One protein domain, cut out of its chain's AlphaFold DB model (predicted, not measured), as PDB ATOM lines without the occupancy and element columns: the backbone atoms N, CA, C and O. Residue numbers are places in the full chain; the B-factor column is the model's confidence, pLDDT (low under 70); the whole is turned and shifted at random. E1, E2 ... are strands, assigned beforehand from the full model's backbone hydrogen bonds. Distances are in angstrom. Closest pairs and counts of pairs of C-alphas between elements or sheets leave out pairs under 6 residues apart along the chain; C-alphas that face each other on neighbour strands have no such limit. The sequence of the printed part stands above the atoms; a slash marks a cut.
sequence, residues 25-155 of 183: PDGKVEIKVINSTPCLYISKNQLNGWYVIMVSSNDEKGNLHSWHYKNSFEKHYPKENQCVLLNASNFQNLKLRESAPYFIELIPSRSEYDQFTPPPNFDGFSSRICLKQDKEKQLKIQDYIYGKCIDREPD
ATOM      1  N   PRO A  25      73.892  96.270  -0.810       61.59
ATOM      2  CA  PRO A  25      73.489  95.406  -1.905       61.59
ATOM      3  C   PRO A  25      72.400  96.110  -2.716       61.59
ATOM      4  O   PRO A  25      71.408  96.582  -2.168       61.59
ATOM      5  N   ASP A  26      72.585  96.175  -4.029       71.12
ATOM      6  CA  ASP A  26      71.626  96.750  -4.977       71.12
ATOM      7  C   ASP A  26      70.425  95.799  -5.184       71.12
ATOM      8  O   ASP A  26      70.208  95.276  -6.270       71.12
ATOM      9  N   GLY A  27      69.730  95.449  -4.097       81.19
ATOM     10  CA  GLY A  27      68.647  94.466  -4.041       81.19
ATOM     11  C   GLY A  27      68.315  94.021  -2.613       81.19
ATOM     12  O   GLY A  27      69.152  94.101  -1.715       81.19
ATOM     13  N   LYS A  28      67.096  93.517  -2.397       88.75
ATOM     14  CA  LYS A  28      66.670  92.892  -1.133       88.75
ATOM     15  C   LYS A  28      65.735  91.707  -1.367       88.75
ATOM     16  O   LYS A  28      65.115  91.594  -2.425       88.75
ATOM     17  N   VAL A  29      65.646  90.829  -0.363       92.88
ATOM     18  CA  VAL A  29      64.559  89.846  -0.277       92.88
ATOM     19  C   VAL A  29      63.327  90.567   0.250       92.88
ATOM     20  O   VAL A  29      63.296  91.034   1.389       92.88
ATOM     21  N   GLU A  30      62.318  90.643  -0.594       93.56
ATOM     22  CA  GLU A  30      61.035  91.255  -0.309       93.56
ATOM     23  C   GLU A  30      59.990  90.188  -0.038       93.56
ATOM     24  O   GLU A  30      60.083  89.047  -0.502       93.56
ATOM     25  N   ILE A  31      58.975  90.564   0.732       93.69
ATOM     26  CA  ILE A  31      57.975  89.619   1.212       93.69
ATOM     27  C   ILE A  31      56.615  90.285   1.178       93.69
ATOM     28  O   ILE A  31      56.431  91.379   1.714       93.69
ATOM     29  N   LYS A  32      55.662  89.581   0.577       92.25
ATOM     30  CA  LYS A  32      54.241  89.923   0.586       92.25
ATOM     31  C   LYS A  32      53.406  88.732   1.030       92.25
ATOM     32  O   LYS A  32      53.925  87.627   1.159       92.25
ATOM     33  N   VAL A  33      52.114  88.942   1.239       91.50
ATOM     34  CA  VAL A  33      51.173  87.867   1.570       91.50
ATOM     35  C   VAL A  33      50.299  87.579   0.354       91.50
ATOM     36  O   VAL A  33      49.716  88.491  -0.223       91.50
ATOM     37  N   ILE A  34      50.206  86.308  -0.037       90.31
ATOM     38  CA  ILE A  34      49.246  85.811  -1.031       90.31
ATOM     39  C   ILE A  34      48.455  84.692  -0.366       90.31
ATOM     40  O   ILE A  34      49.052  83.735   0.124       90.31
ATOM     41  N   ASN A  35      47.123  84.797  -0.347       88.00
ATOM     42  CA  ASN A  35      46.229  83.777   0.222       88.00
ATOM     43  C   ASN A  35      46.679  83.319   1.625       88.00
ATOM     44  O   ASN A  35      46.883  82.130   1.874       88.00
ATOM     45  N   SER A  36      46.921  84.284   2.519       87.50
ATOM     46  CA  SER A  36      47.394  84.049   3.895       87.50
ATOM     47  C   SER A  36      48.728  83.297   4.016       87.50
ATOM     48  O   SER A  36      49.030  82.746   5.070       87.50
ATOM     49  N   THR A  37      49.550  83.284   2.962       91.38
ATOM     50  CA  THR A  37      50.886  82.672   2.955       91.38
ATOM     51  C   THR A  37      51.940  83.719   2.577       91.38
ATOM     52  O   THR A  37      51.750  84.423   1.579       91.38
ATOM     53  N   PRO A  38      53.060  83.853   3.317       94.06
ATOM     54  CA  PRO A  38      54.144  84.742   2.915       94.06
ATOM     55  C   PRO A  38      54.777  84.263   1.610       94.06
ATOM     56  O   PRO A  38      54.953  83.065   1.392       94.06
ATOM     57  N   CYS A  39      55.136  85.198   0.743       95.50
ATOM     58  CA  CYS A  39      55.682  84.931  -0.574       95.50
ATOM     59  C   CYS A  39      56.911  85.804  -0.810       95.50
ATOM     60  O   CYS A  39      56.825  87.033  -0.741       95.50
ATOM     61  N   LEU A  40      58.046  85.151  -1.056       96.50
ATOM     62  CA  LEU A  40      59.367  85.760  -1.162       96.50
ATOM     63  C   LEU A  40      59.675  86.135  -2.611       96.50
ATOM     64  O   LEU A  40      59.568  85.292  -3.504       96.50
ATOM     65  N   TYR A  41      60.105  87.367  -2.848       96.00
ATOM     66  CA  TYR A  41      60.597  87.821  -4.148       96.00
ATOM     67  C   TYR A  41      61.837  88.696  -3.987       96.00
ATOM     68  O   TYR A  41      62.233  89.038  -2.875       96.00
ATOM     69  N   ILE A  42      62.493  89.017  -5.097       94.50
ATOM     70  CA  ILE A  42      63.739  89.783  -5.103       94.50
ATOM     71  C   ILE A  42      63.504  91.065  -5.888       94.50
ATOM     72  O   ILE A  42      63.007  91.022  -7.011       94.50
ATOM     73  N   SER A  43      63.866  92.204  -5.298       89.94
ATOM     74  CA  SER A  43      63.703  93.524  -5.928       89.94
ATOM     75  C   SER A  43      64.797  93.871  -6.942       89.94
ATOM     76  O   SER A  43      64.709  94.887  -7.627       89.94
ATOM     77  N   LYS A  44      65.825  93.026  -7.064       87.88
ATOM     78  CA  LYS A  44      66.861  93.131  -8.094       87.88
ATOM     79  C   LYS A  44      66.473  92.331  -9.332       87.88
ATOM     80  O   LYS A  44      65.853  91.282  -9.215       87.88
ATOM     81  N   ASN A  45      66.898  92.805 -10.500       86.75
ATOM     82  CA  ASN A  45      66.802  92.090 -11.770       86.75
ATOM     83  C   ASN A  45      68.179  91.592 -12.241       86.75
ATOM     84  O   ASN A  45      69.214  92.025 -11.742       86.75
ATOM     85  N   GLN A  46      68.191  90.717 -13.253       89.44
ATOM     86  CA  GLN A  46      69.416  90.275 -13.950       89.44
ATOM     87  C   GLN A  46      70.444  89.567 -13.047       89.44
ATOM     88  O   GLN A  46      71.646  89.612 -13.297       89.44
ATOM     89  N   LEU A  47      69.965  88.890 -12.004       91.50
ATOM     90  CA  LEU A  47      70.786  87.942 -11.250       91.50
ATOM     91  C   LEU A  47      71.010  86.669 -12.067       91.50
ATOM     92  O   LEU A  47      70.123  86.268 -12.821       91.50
ATOM     93  N   ASN A  48      72.171  86.039 -11.902       90.62
ATOM     94  CA  ASN A  48      72.520  84.794 -12.582       90.62
ATOM     95  C   ASN A  48      73.030  83.720 -11.611       90.62
ATOM     96  O   ASN A  48      73.426  83.990 -10.473       90.62
ATOM     97  N   GLY A  49      73.024  82.485 -12.097       89.81
ATOM     98  CA  GLY A  49      73.532  81.324 -11.397       89.81
ATOM     99  C   GLY A  49      72.549  80.721 -10.398       89.81
ATOM    100  O   GLY A  49      71.372  81.080 -10.283       89.81
ATOM    101  N   TRP A  50      73.068  79.739  -9.668       92.12
ATOM    102  CA  TRP A  50      72.326  79.020  -8.646       92.12
ATOM    103  C   TRP A  50      72.244  79.826  -7.354       92.12
ATOM    104  O   TRP A  50      73.199  80.484  -6.936       92.12
ATOM    105  N   TYR A  51      71.109  79.712  -6.680       93.81
ATOM    106  CA  TYR A  51      70.862  80.344  -5.399       93.81
ATOM    107  C   TYR A  51      70.212  79.366  -4.422       93.81
ATOM    108  O   TYR A  51      69.541  78.400  -4.802       93.81
ATOM    109  N   VAL A  52      70.418  79.641  -3.139       95.62
ATOM    110  CA  VAL A  52      69.675  79.026  -2.043       95.62
ATOM    111  C   VAL A  52      68.984  80.138  -1.272       95.62
ATOM    112  O   VAL A  52      69.624  81.112  -0.887       95.62
ATOM    113  N   ILE A  53      67.680  79.985  -1.052       97.19
ATOM    114  CA  ILE A  53      66.944  80.745  -0.048       97.19
ATOM    115  C   ILE A  53      66.955  79.901   1.223       97.19
ATOM    116  O   ILE A  53      66.382  78.811   1.258       97.19
ATOM    117  N   MET A  54      67.626  80.399   2.250       96.94
ATOM    118  CA  MET A  54      67.623  79.850   3.593       96.94
ATOM    119  C   MET A  54      66.649  80.648   4.450       96.94
ATOM    120  O   MET A  54      66.654  81.875   4.442       96.94
ATOM    121  N   VAL A  55      65.807  79.947   5.191       97.62
ATOM    122  CA  VAL A  55      64.866  80.521   6.152       97.62
ATOM    123  C   VAL A  55      65.214  79.912   7.490       97.62
ATOM    124  O   VAL A  55      65.288  78.691   7.585       97.62
ATOM    125  N   SER A  56      65.430  80.718   8.518       96.75
ATOM    126  CA  SER A  56      65.771  80.215   9.842       96.75
ATOM    127  C   SER A  56      65.001  80.912  10.953       96.75
ATOM    128  O   SER A  56      64.597  82.068  10.830       96.75
ATOM    129  N   SER A  57      64.732  80.178  12.028       96.00
ATOM    130  CA  SER A  57      64.017  80.674  13.204       96.00
ATOM    131  C   SER A  57      64.385  79.837  14.424       96.00
ATOM    132  O   SER A  57      64.616  78.632  14.306       96.00
ATOM    133  N   ASN A  58      64.410  80.465  15.597       92.62
ATOM    134  CA  ASN A  58      64.615  79.760  16.857       92.62
ATOM    135  C   ASN A  58      63.290  79.200  17.375       92.62
ATOM    136  O   ASN A  58      62.269  79.892  17.367       92.62
ATOM    137  N   ASP A  59      63.285  77.959  17.856       88.81
ATOM    138  CA  ASP A  59      62.153  77.424  18.610       88.81
ATOM    139  C   ASP A  59      62.029  78.052  20.012       88.81
ATOM    140  O   ASP A  59      62.832  78.888  20.419       88.81
ATOM    141  N   GLU A  60      60.986  77.675  20.756       86.75
ATOM    142  CA  GLU A  60      60.738  78.189  22.117       86.75
ATOM    143  C   GLU A  60      61.853  77.833  23.113       86.75
ATOM    144  O   GLU A  60      61.995  78.486  24.143       86.75
ATOM    145  N   LYS A  61      62.653  76.807  22.806       89.75
ATOM    146  CA  LYS A  61      63.809  76.376  23.598       89.75
ATOM    147  C   LYS A  61      65.111  77.027  23.116       89.75
ATOM    148  O   LYS A  61      66.164  76.752  23.680       89.75
ATOM    149  N   GLY A  62      65.045  77.880  22.091       88.94
ATOM    150  CA  GLY A  62      66.191  78.570  21.509       88.94
ATOM    151  C   GLY A  62      66.981  77.755  20.482       88.94
ATOM    152  O   GLY A  62      68.043  78.210  20.067       88.94
ATOM    153  N   ASN A  63      66.503  76.582  20.049       92.75
ATOM    154  CA  ASN A  63      67.203  75.818  19.013       92.75
ATOM    155  C   ASN A  63      66.952  76.440  17.640       92.75
ATOM    156  O   ASN A  63      65.803  76.698  17.274       92.75
ATOM    157  N   LEU A  64      68.021  76.620  16.867       93.94
ATOM    158  CA  LEU A  64      67.949  77.124  15.502       93.94
ATOM    159  C   LEU A  64      67.429  76.038  14.556       93.94
ATOM    160  O   LEU A  64      68.034  74.975  14.425       93.94
ATOM    161  N   HIS A  65      66.345  76.340  13.848       95.38
ATOM    162  CA  HIS A  65      65.846  75.540  12.733       95.38
ATOM    163  C   HIS A  65      66.078  76.292  11.430       95.38
ATOM    164  O   HIS A  65      65.887  77.507  11.381       95.38
ATOM    165  N   SER A  66      66.470  75.571  10.381       96.06
ATOM    166  CA  SER A  66      66.728  76.134   9.055       96.06
ATOM    167  C   SER A  66      66.066  75.302   7.963       96.06
ATOM    168  O   SER A  66      66.176  74.075   7.955       96.06
ATOM    169  N   TRP A  67      65.452  75.978   7.003       97.75
ATOM    170  CA  TRP A  67      64.822  75.392   5.830       97.75
ATOM    171  C   TRP A  67      65.420  75.995   4.568       97.75
ATOM    172  O   TRP A  67      65.734  77.183   4.534       97.75
ATOM    173  N   HIS A  68      65.550  75.183   3.524       96.50
ATOM    174  CA  HIS A  68      66.260  75.567   2.312       96.50
ATOM    175  C   HIS A  68      65.384  75.360   1.082       96.50
ATOM    176  O   HIS A  68      64.736  74.325   0.940       96.50
ATOM    177  N   TYR A  69      65.439  76.323   0.172       96.56
ATOM    178  CA  TYR A  69      64.912  76.234  -1.180       96.56
ATOM    179  C   TYR A  69      66.060  76.503  -2.152       96.56
ATOM    180  O   TYR A  69      66.729  77.529  -2.039       96.56
ATOM    181  N   LYS A  70      66.314  75.590  -3.093       94.81
ATOM    182  CA  LYS A  70      67.428  75.691  -4.048       94.81
ATOM    183  C   LYS A  70      66.900  75.771  -5.473       94.81
ATOM    184  O   LYS A  70      66.115  74.919  -5.882       94.81
ATOM    185  N   ASN A  71      67.365  76.756  -6.236       94.19
ATOM    186  CA  ASN A  71      67.037  76.886  -7.655       94.19
ATOM    187  C   ASN A  71      68.126  77.673  -8.407       94.19
ATOM    188  O   ASN A  71      69.170  77.984  -7.838       94.19
ATOM    189  N   SER A  72      67.898  77.979  -9.683       92.69
ATOM    190  CA  SER A  72      68.728  78.895 -10.468       92.69
ATOM    191  C   SER A  72      67.885  80.034 -11.033       92.69
ATOM    192  O   SER A  72      66.692  79.860 -11.297       92.69
ATOM    193  N   PHE A  73      68.490  81.208 -11.212       92.56
ATOM    194  CA  PHE A  73      67.785  82.378 -11.744       92.56
ATOM    195  C   PHE A  73      67.310  82.187 -13.187       92.56
ATOM    196  O   PHE A  73      66.297  82.760 -13.581       92.56
ATOM    197  N   GLU A  74      67.996  81.340 -13.952       91.00
ATOM    198  CA  GLU A  74      67.654  80.973 -15.328       91.00
ATOM    199  C   GLU A  74      66.399  80.098 -15.394       91.00
ATOM    200  O   GLU A  74      65.632  80.184 -16.349       91.00
ATOM    201  N   LYS A  75      66.183  79.252 -14.380       91.75
ATOM    202  CA  LYS A  75      65.024  78.353 -14.314       91.75
ATOM    203  C   LYS A  75      63.838  78.995 -13.615       91.75
ATOM    204  O   LYS A  75      62.700  78.837 -14.050       91.75
ATOM    205  N   HIS A  76      64.092  79.676 -12.504       93.31
ATOM    206  CA  HIS A  76      63.049  80.251 -11.676       93.31
ATOM    207  C   HIS A  76      63.561  81.499 -10.970       93.31
ATOM    208  O   HIS A  76      64.174  81.429  -9.904       93.31
ATOM    209  N   TYR A  77      63.288  82.651 -11.570       94.81
ATOM    210  CA  TYR A  77      63.568  83.941 -10.961       94.81
ATOM    211  C   TYR A  77      62.422  84.333 -10.011       94.81
ATOM    212  O   TYR A  77      61.306  84.514 -10.503       94.81
ATOM    213  N   PRO A  78      62.658  84.518  -8.696       95.44
ATOM    214  CA  PRO A  78      61.632  84.953  -7.745       95.44
ATOM    215  C   PRO A  78      61.220  86.410  -7.984       95.44
ATOM    216  O   PRO A  78      61.752  87.340  -7.377       95.44
ATOM    217  N   LYS A  79      60.283  86.619  -8.905       94.62
ATOM    218  CA  LYS A  79      59.694  87.931  -9.191       94.62
ATOM    219  C   LYS A  79      58.468  88.153  -8.329       94.62
ATOM    220  O   LYS A  79      57.886  87.212  -7.800       94.62
ATOM    221  N   GLU A  80      58.021  89.396  -8.233       92.50
ATOM    222  CA  GLU A  80      56.840  89.731  -7.444       92.50
ATOM    223  C   GLU A  80      55.597  88.912  -7.856       92.50
ATOM    224  O   GLU A  80      54.858  88.424  -7.003       92.50
ATOM    225  N   ASN A  81      55.366  88.697  -9.151       91.06
ATOM    226  CA  ASN A  81      54.244  87.898  -9.662       91.06
ATOM    227  C   ASN A  81      54.497  86.376  -9.673       91.06
ATOM    228  O   ASN A  81      53.571  85.610  -9.923       91.06
ATOM    229  N   GLN A  82      55.727  85.938  -9.405       92.25
ATOM    230  CA  GLN A  82      56.153  84.538  -9.403       92.25
ATOM    231  C   GLN A  82      57.089  84.300  -8.212       92.25
ATOM    232  O   GLN A  82      58.259  83.947  -8.353       92.25
ATOM    233  N   CYS A  83      56.569  84.590  -7.024       95.62
ATOM    234  CA  CYS A  83      57.315  84.565  -5.778       95.62
ATOM    235  C   CYS A  83      57.339  83.153  -5.165       95.62
ATOM    236  O   CYS A  83      56.487  82.307  -5.447       95.62
ATOM    237  N   VAL A  84      58.321  82.891  -4.304       97.12
ATOM    238  CA  VAL A  84      58.484  81.601  -3.626       97.12
ATOM    239  C   VAL A  84      57.649  81.602  -2.350       97.12
ATOM    240  O   VAL A  84      57.954  82.312  -1.392       97.12
ATOM    241  N   LEU A  85      56.582  80.802  -2.330       96.50
ATOM    242  CA  LEU A  85      55.727  80.656  -1.151       96.50
ATOM    243  C   LEU A  85      56.502  80.035   0.013       96.50
ATOM    244  O   LEU A  85      57.147  78.997  -0.138       96.50
ATOM    245  N   LEU A  86      56.385  80.652   1.181       95.62
ATOM    246  CA  LEU A  86      57.015  80.238   2.422       95.62
ATOM    247  C   LEU A  86      56.152  79.162   3.108       95.62
ATOM    248  O   LEU A  86      55.447  79.424   4.078       95.62
ATOM    249  N   ASN A  87      56.156  77.949   2.550       95.44
ATOM    250  CA  ASN A  87      55.331  76.826   3.004       95.44
ATOM    251  C   ASN A  87      56.070  75.479   2.929       95.44
ATOM    252  O   ASN A  87      57.173  75.389   2.395       95.44
ATOM    253  N   ALA A  88      55.429  74.415   3.421       95.25
ATOM    254  CA  ALA A  88      56.002  73.070   3.459       95.25
ATOM    255  C   ALA A  88      56.313  72.459   2.076       95.25
ATOM    256  O   ALA A  88      57.124  71.539   1.993       95.25
ATOM    257  N   SER A  89      55.677  72.948   1.003       94.62
ATOM    258  CA  SER A  89      55.901  72.463  -0.365       94.62
ATOM    259  C   SER A  89      57.232  72.951  -0.938       94.62
ATOM    260  O   SER A  89      57.917  72.184  -1.605       94.62
ATOM    261  N   ASN A  90      57.609  74.203  -0.661       96.88
ATOM    262  CA  ASN A  90      58.899  74.765  -1.078       96.88
ATOM    263  C   ASN A  90      60.001  74.571  -0.025       96.88
ATOM    264  O   ASN A  90      61.176  74.495  -0.375       96.88
ATOM    265  N   PHE A  91      59.626  74.493   1.252       96.81
ATOM    266  CA  PHE A  91      60.526  74.398   2.399       96.81
ATOM    267  C   PHE A  91      60.111  73.213   3.272       96.81
ATOM    268  O   PHE A  91      59.221  73.324   4.113       96.81
ATOM    269  N   GLN A  92      60.742  72.059   3.069       94.69
ATOM    270  CA  GLN A  92      60.330  70.804   3.700       94.69
ATOM    271  C   GLN A  92      60.202  70.929   5.228       94.69
ATOM    272  O   GLN A  92      61.143  71.327   5.901       94.69
ATOM    273  N   ASN A  93      59.054  70.534   5.789       92.75
ATOM    274  CA  ASN A  93      58.740  70.598   7.228       92.75
ATOM    275  C   ASN A  93      58.654  72.009   7.837       92.75
ATOM    276  O   ASN A  93      58.566  72.134   9.061       92.75
ATOM    277  N   LEU A  94      58.642  73.070   7.027       94.25
ATOM    278  CA  LEU A  94      58.422  74.420   7.526       94.25
ATOM    279  C   LEU A  94      57.015  74.555   8.117       94.25
ATOM    280  O   LEU A  94      56.009  74.312   7.447       94.25
ATOM    281  N   LYS A  95      56.956  75.003   9.373       91.38
ATOM    282  CA  LYS A  95      55.724  75.401  10.058       91.38
ATOM    283  C   LYS A  95      55.895  76.814  10.590       91.38
ATOM    284  O   LYS A  95      56.701  77.060  11.488       91.38
ATOM    285  N   LEU A  96      55.148  77.740  10.001       91.06
ATOM    286  CA  LEU A  96      55.166  79.135  10.411       91.06
ATOM    287  C   LEU A  96      54.444  79.308  11.751       91.06
ATOM    288  O   LEU A  96      53.406  78.692  11.990       91.06
ATOM    289  N   ARG A  97      55.016  80.133  12.625       89.62
ATOM    290  CA  ARG A  97      54.510  80.462  13.956       89.62
ATOM    291  C   ARG A  97      54.351  81.968  14.064       89.62
ATOM    292  O   ARG A  97      55.171  82.728  13.549       89.62
ATOM    293  N   GLU A  98      53.297  82.385  14.744       87.50
ATOM    294  CA  GLU A  98      53.071  83.796  15.033       87.50
ATOM    295  C   GLU A  98      54.119  84.342  15.997       87.50
ATOM    296  O   GLU A  98      54.631  83.623  16.853       87.50
ATOM    297  N   SER A  99      54.424  85.630  15.851       83.06
ATOM    298  CA  SER A  99      55.366  86.399  16.673       83.06
ATOM    299  C   SER A  99      56.796  85.842  16.736       83.06
ATOM    300  O   SER A  99      57.639  86.392  17.441       83.06
ATOM    301  N   ALA A 100      57.102  84.781  15.984       90.19
ATOM    302  CA  ALA A 100      58.447  84.255  15.846       90.19
ATOM    303  C   ALA A 100      59.218  85.061  14.785       90.19
ATOM    304  O   ALA A 100      58.678  85.308  13.701       90.19
ATOM    305  N   PRO A 101      60.477  85.449  15.056       93.94
ATOM    306  CA  PRO A 101      61.331  86.041  14.042       93.94
ATOM    307  C   PRO A 101      61.810  84.972  13.058       93.94
ATOM    308  O   PRO A 101      62.221  83.875  13.449       93.94
ATOM    309  N   TYR A 102      61.793  85.325  11.779       96.19
ATOM    310  CA  TYR A 102      62.340  84.549  10.677       96.19
ATOM    311  C   TYR A 102      63.447  85.348   9.997       96.19
ATOM    312  O   TYR A 102      63.222  86.468   9.537       96.19
ATOM    313  N   PHE A 103      64.633  84.756   9.920       95.62
ATOM    314  CA  PHE A 103      65.780  85.279   9.188       95.62
ATOM    315  C   PHE A 103      65.825  84.598   7.831       95.62
ATOM    316  O   PHE A 103      65.818  83.372   7.746       95.62
ATOM    317  N   ILE A 104      65.821  85.394   6.772       96.81
ATOM    318  CA  ILE A 104      65.733  84.911   5.403       96.81
ATOM    319  C   ILE A 104      66.958  85.408   4.667       96.81
ATOM    320  O   ILE A 104      67.218  86.607   4.638       96.81
ATOM    321  N   GLU A 105      67.696  84.492   4.068       95.56
ATOM    322  CA  GLU A 105      68.934  84.779   3.367       95.56
ATOM    323  C   GLU A 105      68.879  84.138   1.991       95.56
ATOM    324  O   GLU A 105      68.605  82.951   1.847       95.56
ATOM    325  N   LEU A 106      69.137  84.934   0.967       95.50
ATOM    326  CA  LEU A 106      69.395  84.462  -0.373       95.50
ATOM    327  C   LEU A 106      70.899  84.511  -0.585       95.50
ATOM    328  O   LEU A 106      71.488  85.590  -0.593       95.50
ATOM    329  N   ILE A 107      71.506  83.348  -0.782       93.62
ATOM    330  CA  ILE A 107      72.949  83.215  -0.964       93.62
ATOM    331  C   ILE A 107      73.274  82.575  -2.315       93.62
ATOM    332  O   ILE A 107      72.518  81.716  -2.792       93.62
ATOM    333  N   PRO A 108      74.396  82.964  -2.946       92.25
ATOM    334  CA  PRO A 108      74.887  82.273  -4.125       92.25
ATOM    335  C   PRO A 108      75.230  80.829  -3.763       92.25
ATOM    336  O   PRO A 108      75.920  80.554  -2.782       92.25
ATOM    337  N   SER A 109      74.753  79.887  -4.570       89.31
ATOM    338  CA  SER A 109      75.095  78.477  -4.437       89.31
ATOM    339  C   SER A 109      76.046  78.112  -5.560       89.31
ATOM    340  O   SER A 109      75.754  78.334  -6.733       89.31
ATOM    341  N   ARG A 110      77.197  77.536  -5.221       75.25
ATOM    342  CA  ARG A 110      78.028  76.895  -6.236       75.25
ATOM    343  C   ARG A 110      77.355  75.578  -6.602       75.25
ATOM    344  O   ARG A 110      77.130  74.732  -5.739       75.25
ATOM    345  N   SER A 111      76.994  75.416  -7.869       65.44
ATOM    346  CA  SER A 111      76.673  74.087  -8.376       65.44
ATOM    347  C   SER A 111      77.981  73.308  -8.466       65.44
ATOM    348  O   SER A 111      78.899  73.734  -9.159       65.44
ATOM    349  N   GLU A 112      78.074  72.175  -7.772       56.88
ATOM    350  CA  GLU A 112      79.228  71.265  -7.873       56.88
ATOM    351  C   GLU A 112      79.403  70.700  -9.295       56.88
ATOM    352  O   GLU A 112      80.477  70.226  -9.650       56.88
ATOM    353  N   TYR A 113      78.359  70.783 -10.122       56.94
ATOM    354  CA  TYR A 113      78.288  70.150 -11.436       56.94
ATOM    355  C   TYR A 113      78.545  71.100 -12.607       56.94
ATOM    356  O   TYR A 113      78.480  70.665 -13.754       56.94
ATOM    357  N   ASP A 114      78.805  72.385 -12.357       60.88
ATOM    358  CA  ASP A 114      78.703  73.395 -13.408       60.88
ATOM    359  C   ASP A 114      79.969  74.241 -13.548       60.88
ATOM    360  O   ASP A 114      80.068  75.365 -13.061       60.88
ATOM    361  N   GLN A 115      80.967  73.664 -14.219       63.91
ATOM    362  CA  GLN A 115      82.233  74.333 -14.537       63.91
ATOM    363  C   GLN A 115      82.084  75.381 -15.657       63.91
ATOM    364  O   GLN A 115      83.005  76.161 -15.889       63.91
ATOM    365  N   PHE A 116      80.944  75.390 -16.357       65.75
ATOM    366  CA  PHE A 116      80.692  76.246 -17.520       65.75
ATOM    367  C   PHE A 116      79.745  77.411 -17.223       65.75
ATOM    368  O   PHE A 116      79.593  78.300 -18.062       65.75
ATOM    369  N   THR A 117      79.129  77.439 -16.042       68.69
ATOM    370  CA  THR A 117      78.251  78.538 -15.651       68.69
ATOM    371  C   THR A 117      79.065  79.697 -15.084       68.69
ATOM    372  O   THR A 117      79.920  79.486 -14.216       68.69
ATOM    373  N   PRO A 118      78.831  80.937 -15.557       74.50
ATOM    374  CA  PRO A 118      79.493  82.106 -15.003       74.50
ATOM    375  C   PRO A 118      79.226  82.206 -13.497       74.50
ATOM    376  O   PRO A 118      78.141  81.840 -13.033       74.50
ATOM    377  N   PRO A 119      80.193  82.713 -12.714       80.62
ATOM    378  CA  PRO A 119      79.991  82.890 -11.287       80.62
ATOM    379  C   PRO A 119      78.775  83.798 -11.027       80.62
ATOM    380  O   PRO A 119      78.540  84.734 -11.802       80.62
ATOM    381  N   PRO A 120      78.023  83.549  -9.938       86.88
ATOM    382  CA  PRO A 120      76.921  84.411  -9.539       86.88
ATOM    383  C   PRO A 120      77.362  85.872  -9.398       86.88
ATOM    384  O   PRO A 120      78.395  86.168  -8.797       86.88
ATOM    385  N   ASN A 121      76.564  86.794  -9.926       88.19
ATOM    386  CA  ASN A 121      76.834  88.233  -9.942       88.19
ATOM    387  C   ASN A 121      76.312  88.973  -8.694       88.19
ATOM    388  O   ASN A 121      76.030  90.174  -8.744       88.19
ATOM    389  N   PHE A 122      76.173  88.268  -7.574       88.12
ATOM    390  CA  PHE A 122      75.683  88.809  -6.313       88.12
ATOM    391  C   PHE A 122      76.327  88.095  -5.124       88.12
ATOM    392  O   PHE A 122      76.677  86.918  -5.205       88.12
ATOM    393  N   ASP A 123      76.453  88.817  -4.012       87.00
ATOM    394  CA  ASP A 123      77.088  88.304  -2.792       87.00
ATOM    395  C   ASP A 123      76.057  87.742  -1.792       87.00
ATOM    396  O   ASP A 123      76.385  86.905  -0.956       87.00
ATOM    397  N   GLY A 124      74.797  88.166  -1.908       90.75
ATOM    398  CA  GLY A 124      73.671  87.690  -1.113       90.75
ATOM    399  C   GLY A 124      72.703  88.813  -0.748       90.75
ATOM    400  O   GLY A 124      73.040  89.993  -0.831       90.75
ATOM    401  N   PHE A 125      71.494  88.439  -0.339       93.12
ATOM    402  CA  PHE A 125      70.480  89.352   0.190       93.12
ATOM    403  C   PHE A 125      69.892  88.765   1.463       93.12
ATOM    404  O   PHE A 125      69.740  87.554   1.567       93.12
ATOM    405  N   SER A 126      69.504  89.610   2.411       91.44
ATOM    406  CA  SER A 126      68.875  89.145   3.645       91.44
ATOM    407  C   SER A 126      67.652  89.974   3.995       91.44
ATOM    408  O   SER A 126      67.611  91.169   3.715       91.44
ATOM    409  N   SER A 127      66.690  89.351   4.661       92.31
ATOM    410  CA  SER A 127      65.524  89.999   5.245       92.31
ATOM    411  C   SER A 127      65.177  89.344   6.575       92.31
ATOM    412  O   SER A 127      65.562  88.205   6.846       92.31
ATOM    413  N   ARG A 128      64.486  90.081   7.441       93.94
ATOM    414  CA  ARG A 128      64.067  89.599   8.757       93.94
ATOM    415  C   ARG A 128      62.640  90.036   9.008       93.94
ATOM    416  O   ARG A 128      62.357  91.231   9.006       93.94
ATOM    417  N   ILE A 129      61.763  89.072   9.246       94.81
ATOM    418  CA  ILE A 129      60.342  89.339   9.454       94.81
ATOM    419  C   ILE A 129      59.807  88.628  10.680       94.81
ATOM    420  O   ILE A 129      60.370  87.636  11.135       94.81
ATOM    421  N   CYS A 130      58.661  89.096  11.147       94.56
ATOM    422  CA  CYS A 130      57.764  88.315  11.977       94.56
ATOM    423  C   CYS A 130      56.399  88.189  11.306       94.56
ATOM    424  O   CYS A 130      56.082  88.886  10.338       94.56
ATOM    425  N   LEU A 131      55.584  87.289  11.844       92.81
ATOM    426  CA  LEU A 131      54.236  87.023  11.368       92.81
ATOM    427  C   LEU A 131      53.227  87.328  12.466       92.81
ATOM    428  O   LEU A 131      53.441  86.970  13.622       92.81
ATOM    429  N   LYS A 132      52.108  87.941  12.099       92.06
ATOM    430  CA  LYS A 132      51.015  88.277  13.015       92.06
ATOM    431  C   LYS A 132      49.689  87.975  12.342       92.06
ATOM    432  O   LYS A 132      49.548  88.238  11.152       92.06
ATOM    433  N   GLN A 133      48.717  87.450  13.076       88.69
ATOM    434  CA  GLN A 133      47.335  87.429  12.605       88.69
ATOM    435  C   GLN A 133      46.610  88.695  13.055       88.69
ATOM    436  O   GLN A 133      46.809  89.187  14.168       88.69
ATOM    437  N   ASP A 134      45.779  89.250  12.179       83.56
ATOM    438  CA  ASP A 134      44.856  90.306  12.569       83.56
ATOM    439  C   ASP A 134      43.551  89.748  13.163       83.56
ATOM    440  O   ASP A 134      43.371  88.541  13.335       83.56
ATOM    441  N   LYS A 135      42.623  90.650  13.508       83.00
ATOM    442  CA  LYS A 135      41.332  90.292  14.119       83.00
ATOM    443  C   LYS A 135      40.469  89.396  13.222       83.00
ATOM    444  O   LYS A 135      39.592  88.706  13.731       83.00
ATOM    445  N   GLU A 136      40.726  89.391  11.917       84.31
ATOM    446  CA  GLU A 136      40.029  88.583  10.916       84.31
ATOM    447  C   GLU A 136      40.788  87.286  10.592       84.31
ATOM    448  O   GLU A 136      40.419  86.566   9.665       84.31
ATOM    449  N   LYS A 137      41.834  86.956  11.370       81.75
ATOM    450  CA  LYS A 137      42.748  85.823  11.146       81.75
ATOM    451  C   LYS A 137      43.503  85.904   9.819       81.75
ATOM    452  O   LYS A 137      43.999  84.890   9.323       81.75
ATOM    453  N   GLN A 138      43.622  87.097   9.237       84.38
ATOM    454  CA  GLN A 138      44.460  87.302   8.065       84.38
ATOM    455  C   GLN A 138      45.914  87.454   8.503       84.38
ATOM    456  O   GLN A 138      46.226  88.152   9.473       84.38
ATOM    457  N   LEU A 139      46.816  86.788   7.785       88.44
ATOM    458  CA  LEU A 139      48.244  86.873   8.057       88.44
ATOM    459  C   LEU A 139      48.789  88.237   7.611       88.44
ATOM    460  O   LEU A 139      48.596  88.648   6.470       88.44
ATOM    461  N   LYS A 140      49.538  88.895   8.493       90.94
ATOM    462  CA  LYS A 140      50.285  90.128   8.243       90.94
ATOM    463  C   LYS A 140      51.767  89.925   8.521       90.94
ATOM    464  O   LYS A 140      52.160  89.137   9.385       90.94
ATOM    465  N   ILE A 141      52.579  90.658   7.770       92.38
ATOM    466  CA  ILE A 141      54.033  90.693   7.922       92.38
ATOM    467  C   ILE A 141      54.393  91.877   8.815       92.38
ATOM    468  O   ILE A 141      53.856  92.972   8.658       92.38
ATOM    469  N   GLN A 142      55.310  91.636   9.739       93.56
ATOM    470  CA  GLN A 142      55.933  92.636  10.593       93.56
ATOM    471  C   GLN A 142      57.435  92.663  10.310       93.56
ATOM    472  O   GLN A 142      58.015  91.634   9.951       93.56
ATOM    473  N   ASP A 143      58.074  93.806  10.526       91.69
ATOM    474  CA  ASP A 143      59.527  93.919  10.429       91.69
ATOM    475  C   ASP A 143      60.177  93.506  11.756       91.69
ATOM    476  O   ASP A 143      59.654  93.790  12.836       91.69
ATOM    477  N   TYR A 144      61.322  92.818  11.692       91.75
ATOM    478  CA  TYR A 144      62.092  92.456  12.885       91.75
ATOM    479  C   TYR A 144      63.303  93.376  13.050       91.75
ATOM    480  O   TYR A 144      64.344  93.186  12.415       91.75
ATOM    481  N   ILE A 145      63.170  94.373  13.925       88.06
ATOM    482  CA  ILE A 145      64.155  95.441  14.125       88.06
ATOM    483  C   ILE A 145      64.489  95.537  15.616       88.06
ATOM    484  O   ILE A 145      63.608  95.466  16.471       88.06
ATOM    485  N   TYR A 146      65.777  95.667  15.947       88.19
ATOM    486  CA  TYR A 146      66.269  95.799  17.331       88.19
ATOM    487  C   TYR A 146      65.739  94.722  18.297       88.19
ATOM    488  O   TYR A 146      65.430  94.997  19.456       88.19
ATOM    489  N   GLY A 147      65.614  93.483  17.814       87.31
ATOM    490  CA  GLY A 147      65.163  92.351  18.624       87.31
ATOM    491  C   GLY A 147      63.644  92.251  18.805       87.31
ATOM    492  O   GLY A 147      63.191  91.395  19.563       87.31
ATOM    493  N   LYS A 148      62.854  93.098  18.133       90.75
ATOM    494  CA  LYS A 148      61.395  93.172  18.287       90.75
ATOM    495  C   LYS A 148      60.682  93.086  16.941       90.75
ATOM    496  O   LYS A 148      61.180  93.581  15.936       90.75
ATOM    497  N   CYS A 149      59.496  92.488  16.957       91.88
ATOM    498  CA  CYS A 149      58.561  92.507  15.838       91.88
ATOM    499  C   CYS A 149      57.746  93.806  15.886       91.88
ATOM    500  O   CYS A 149      57.116  94.096  16.905       91.88
ATOM    501  N   ILE A 150      57.774  94.583  14.808       91.56
ATOM    502  CA  ILE A 150      57.125  95.893  14.702       91.56
ATOM    503  C   ILE A 150      56.188  95.862  13.494       91.56
ATOM    504  O   ILE A 150      56.553  95.347  12.437       91.56
ATOM    505  N   ASP A 151      54.964  96.371  13.653       90.50
ATOM    506  CA  ASP A 151      54.031  96.493  12.530       90.50
ATOM    507  C   ASP A 151      54.674  97.363  11.439       90.50
ATOM    508  O   ASP A 151      55.140  98.466  11.720       90.50
ATOM    509  N   ARG A 152      54.724  96.842  10.207       85.12
ATOM    510  CA  ARG A 152      55.217  97.604   9.059       85.12
ATOM    511  C   ARG A 152      54.273  98.784   8.842       85.12
ATOM    512  O   ARG A 152      53.054  98.588   8.813       85.12
ATOM    513  N   GLU A 153      54.820  99.989   8.709       77.50
ATOM    514  CA  GLU A 153      54.007 101.133   8.300       77.50
ATOM    515  C   GLU A 153      53.356 100.798   6.951       77.50
ATOM    516  O   GLU A 153      54.021 100.226   6.083       77.50
ATOM    517  N   PRO A 154      52.053 101.069   6.765       60.84
ATOM    518  CA  PRO A 154      51.461 100.934   5.443       60.84
ATOM    519  C   PRO A 154      52.297 101.782   4.488       60.84
ATOM    520  O   PRO A 154      52.598 102.924   4.841       60.84
ATOM    521  N   ASP A 155      52.685 101.220   3.334       49.88
ATOM    522  CA  ASP A 155      53.366 101.963   2.269       49.88
ATOM    523  C   ASP A 155      52.543 103.222   2.009       49.88
ATOM    524  O   ASP A 155      51.501 103.205   1.349       49.88
TER     525      ASP A 155
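What this domain is: This is residues 25 to 155 of the 183 residues of an uncharacterized protein of Neisseria zoodegmatis (UniProt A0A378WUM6). The domain is a lopsided sandwich: a strongly twisted sheet of six strands, E4 E3 E5 E6 E7 E8, with the small hairpin E1 and E2 over part of one face, its strands crossing those of the large sheet at 46 degrees. The long link from E4 to E5 passes beside the hairpin, where residues 84 to 85 pair with E2, and the loop of residues 109 to 124 reaches out at one end of the longest axis. The printed part has 131 residues with no named helix and eight strands, E1 to E8 in order along the chain; both sheets are antiparallel. The class is all strand, though under half of the residues, 58 of 131, are in named elements. The whole is compact, with a radius of gyration of the C-alphas of 15.2 A and spans of 52 by 35 by 29 A.

How they stand to each other: E1, residues 29 to 34, and E2, residues 37 to 42, form a hairpin, with N 30 and O 41 2.8 A apart. Residues 39 to 40 of E2 pair antiparallel with residues 84 to 85. E3, residues 50 to 58, and E4, residues 64 to 72, form a second hairpin, with N 53 and O 69 2.8 A apart. E4 is an edge strand. E5, residues 101 to 108, is the antiparallel neighbour of E3, with N 54 and O 105 2.8 A apart. E6, residues 125 to 133, E7, residues 139 to 145, and E8, residues 148 to 151, continue from E5 as a meander, each strand the antiparallel neighbour of the one before. N 104 and O 127 are 2.8 A apart, N 142 and O 130 2.9 A, and N 150 and O 143 2.8 A. E8 is the other edge strand. Between the two sheets, the closest C-alphas of E1 and E6 are those of Val 29 and Ser 127, 5.6 A apart; those of E1 and E7 are Val 33 and Lys 140, 7.1 A apart. E1 and E4 are apart.

Where its parts are: E1 begins at C-alpha 29, (64.559, 89.846, -0.277). E3 is 26.7 A long, E4 26.0 A, E5 23.0 A and E6 26.3 A. E7 measures 19.1 A, E2 16.8 A, E1 15.9 A and E8 9.9 A. E8 ends at C-alpha 151, (54.031, 96.493, 12.530).

The domain as a whole: The two C-alphas farthest apart are those of Gln 115 and Lys 135, 52.4 A. The printed part has no cut. The links E4 to E5 and E5 to E6 are long. The mean pLDDT of the printed part is 89.0; residue 25, residues 111 to 117 and residues 154 to 155 are under 70.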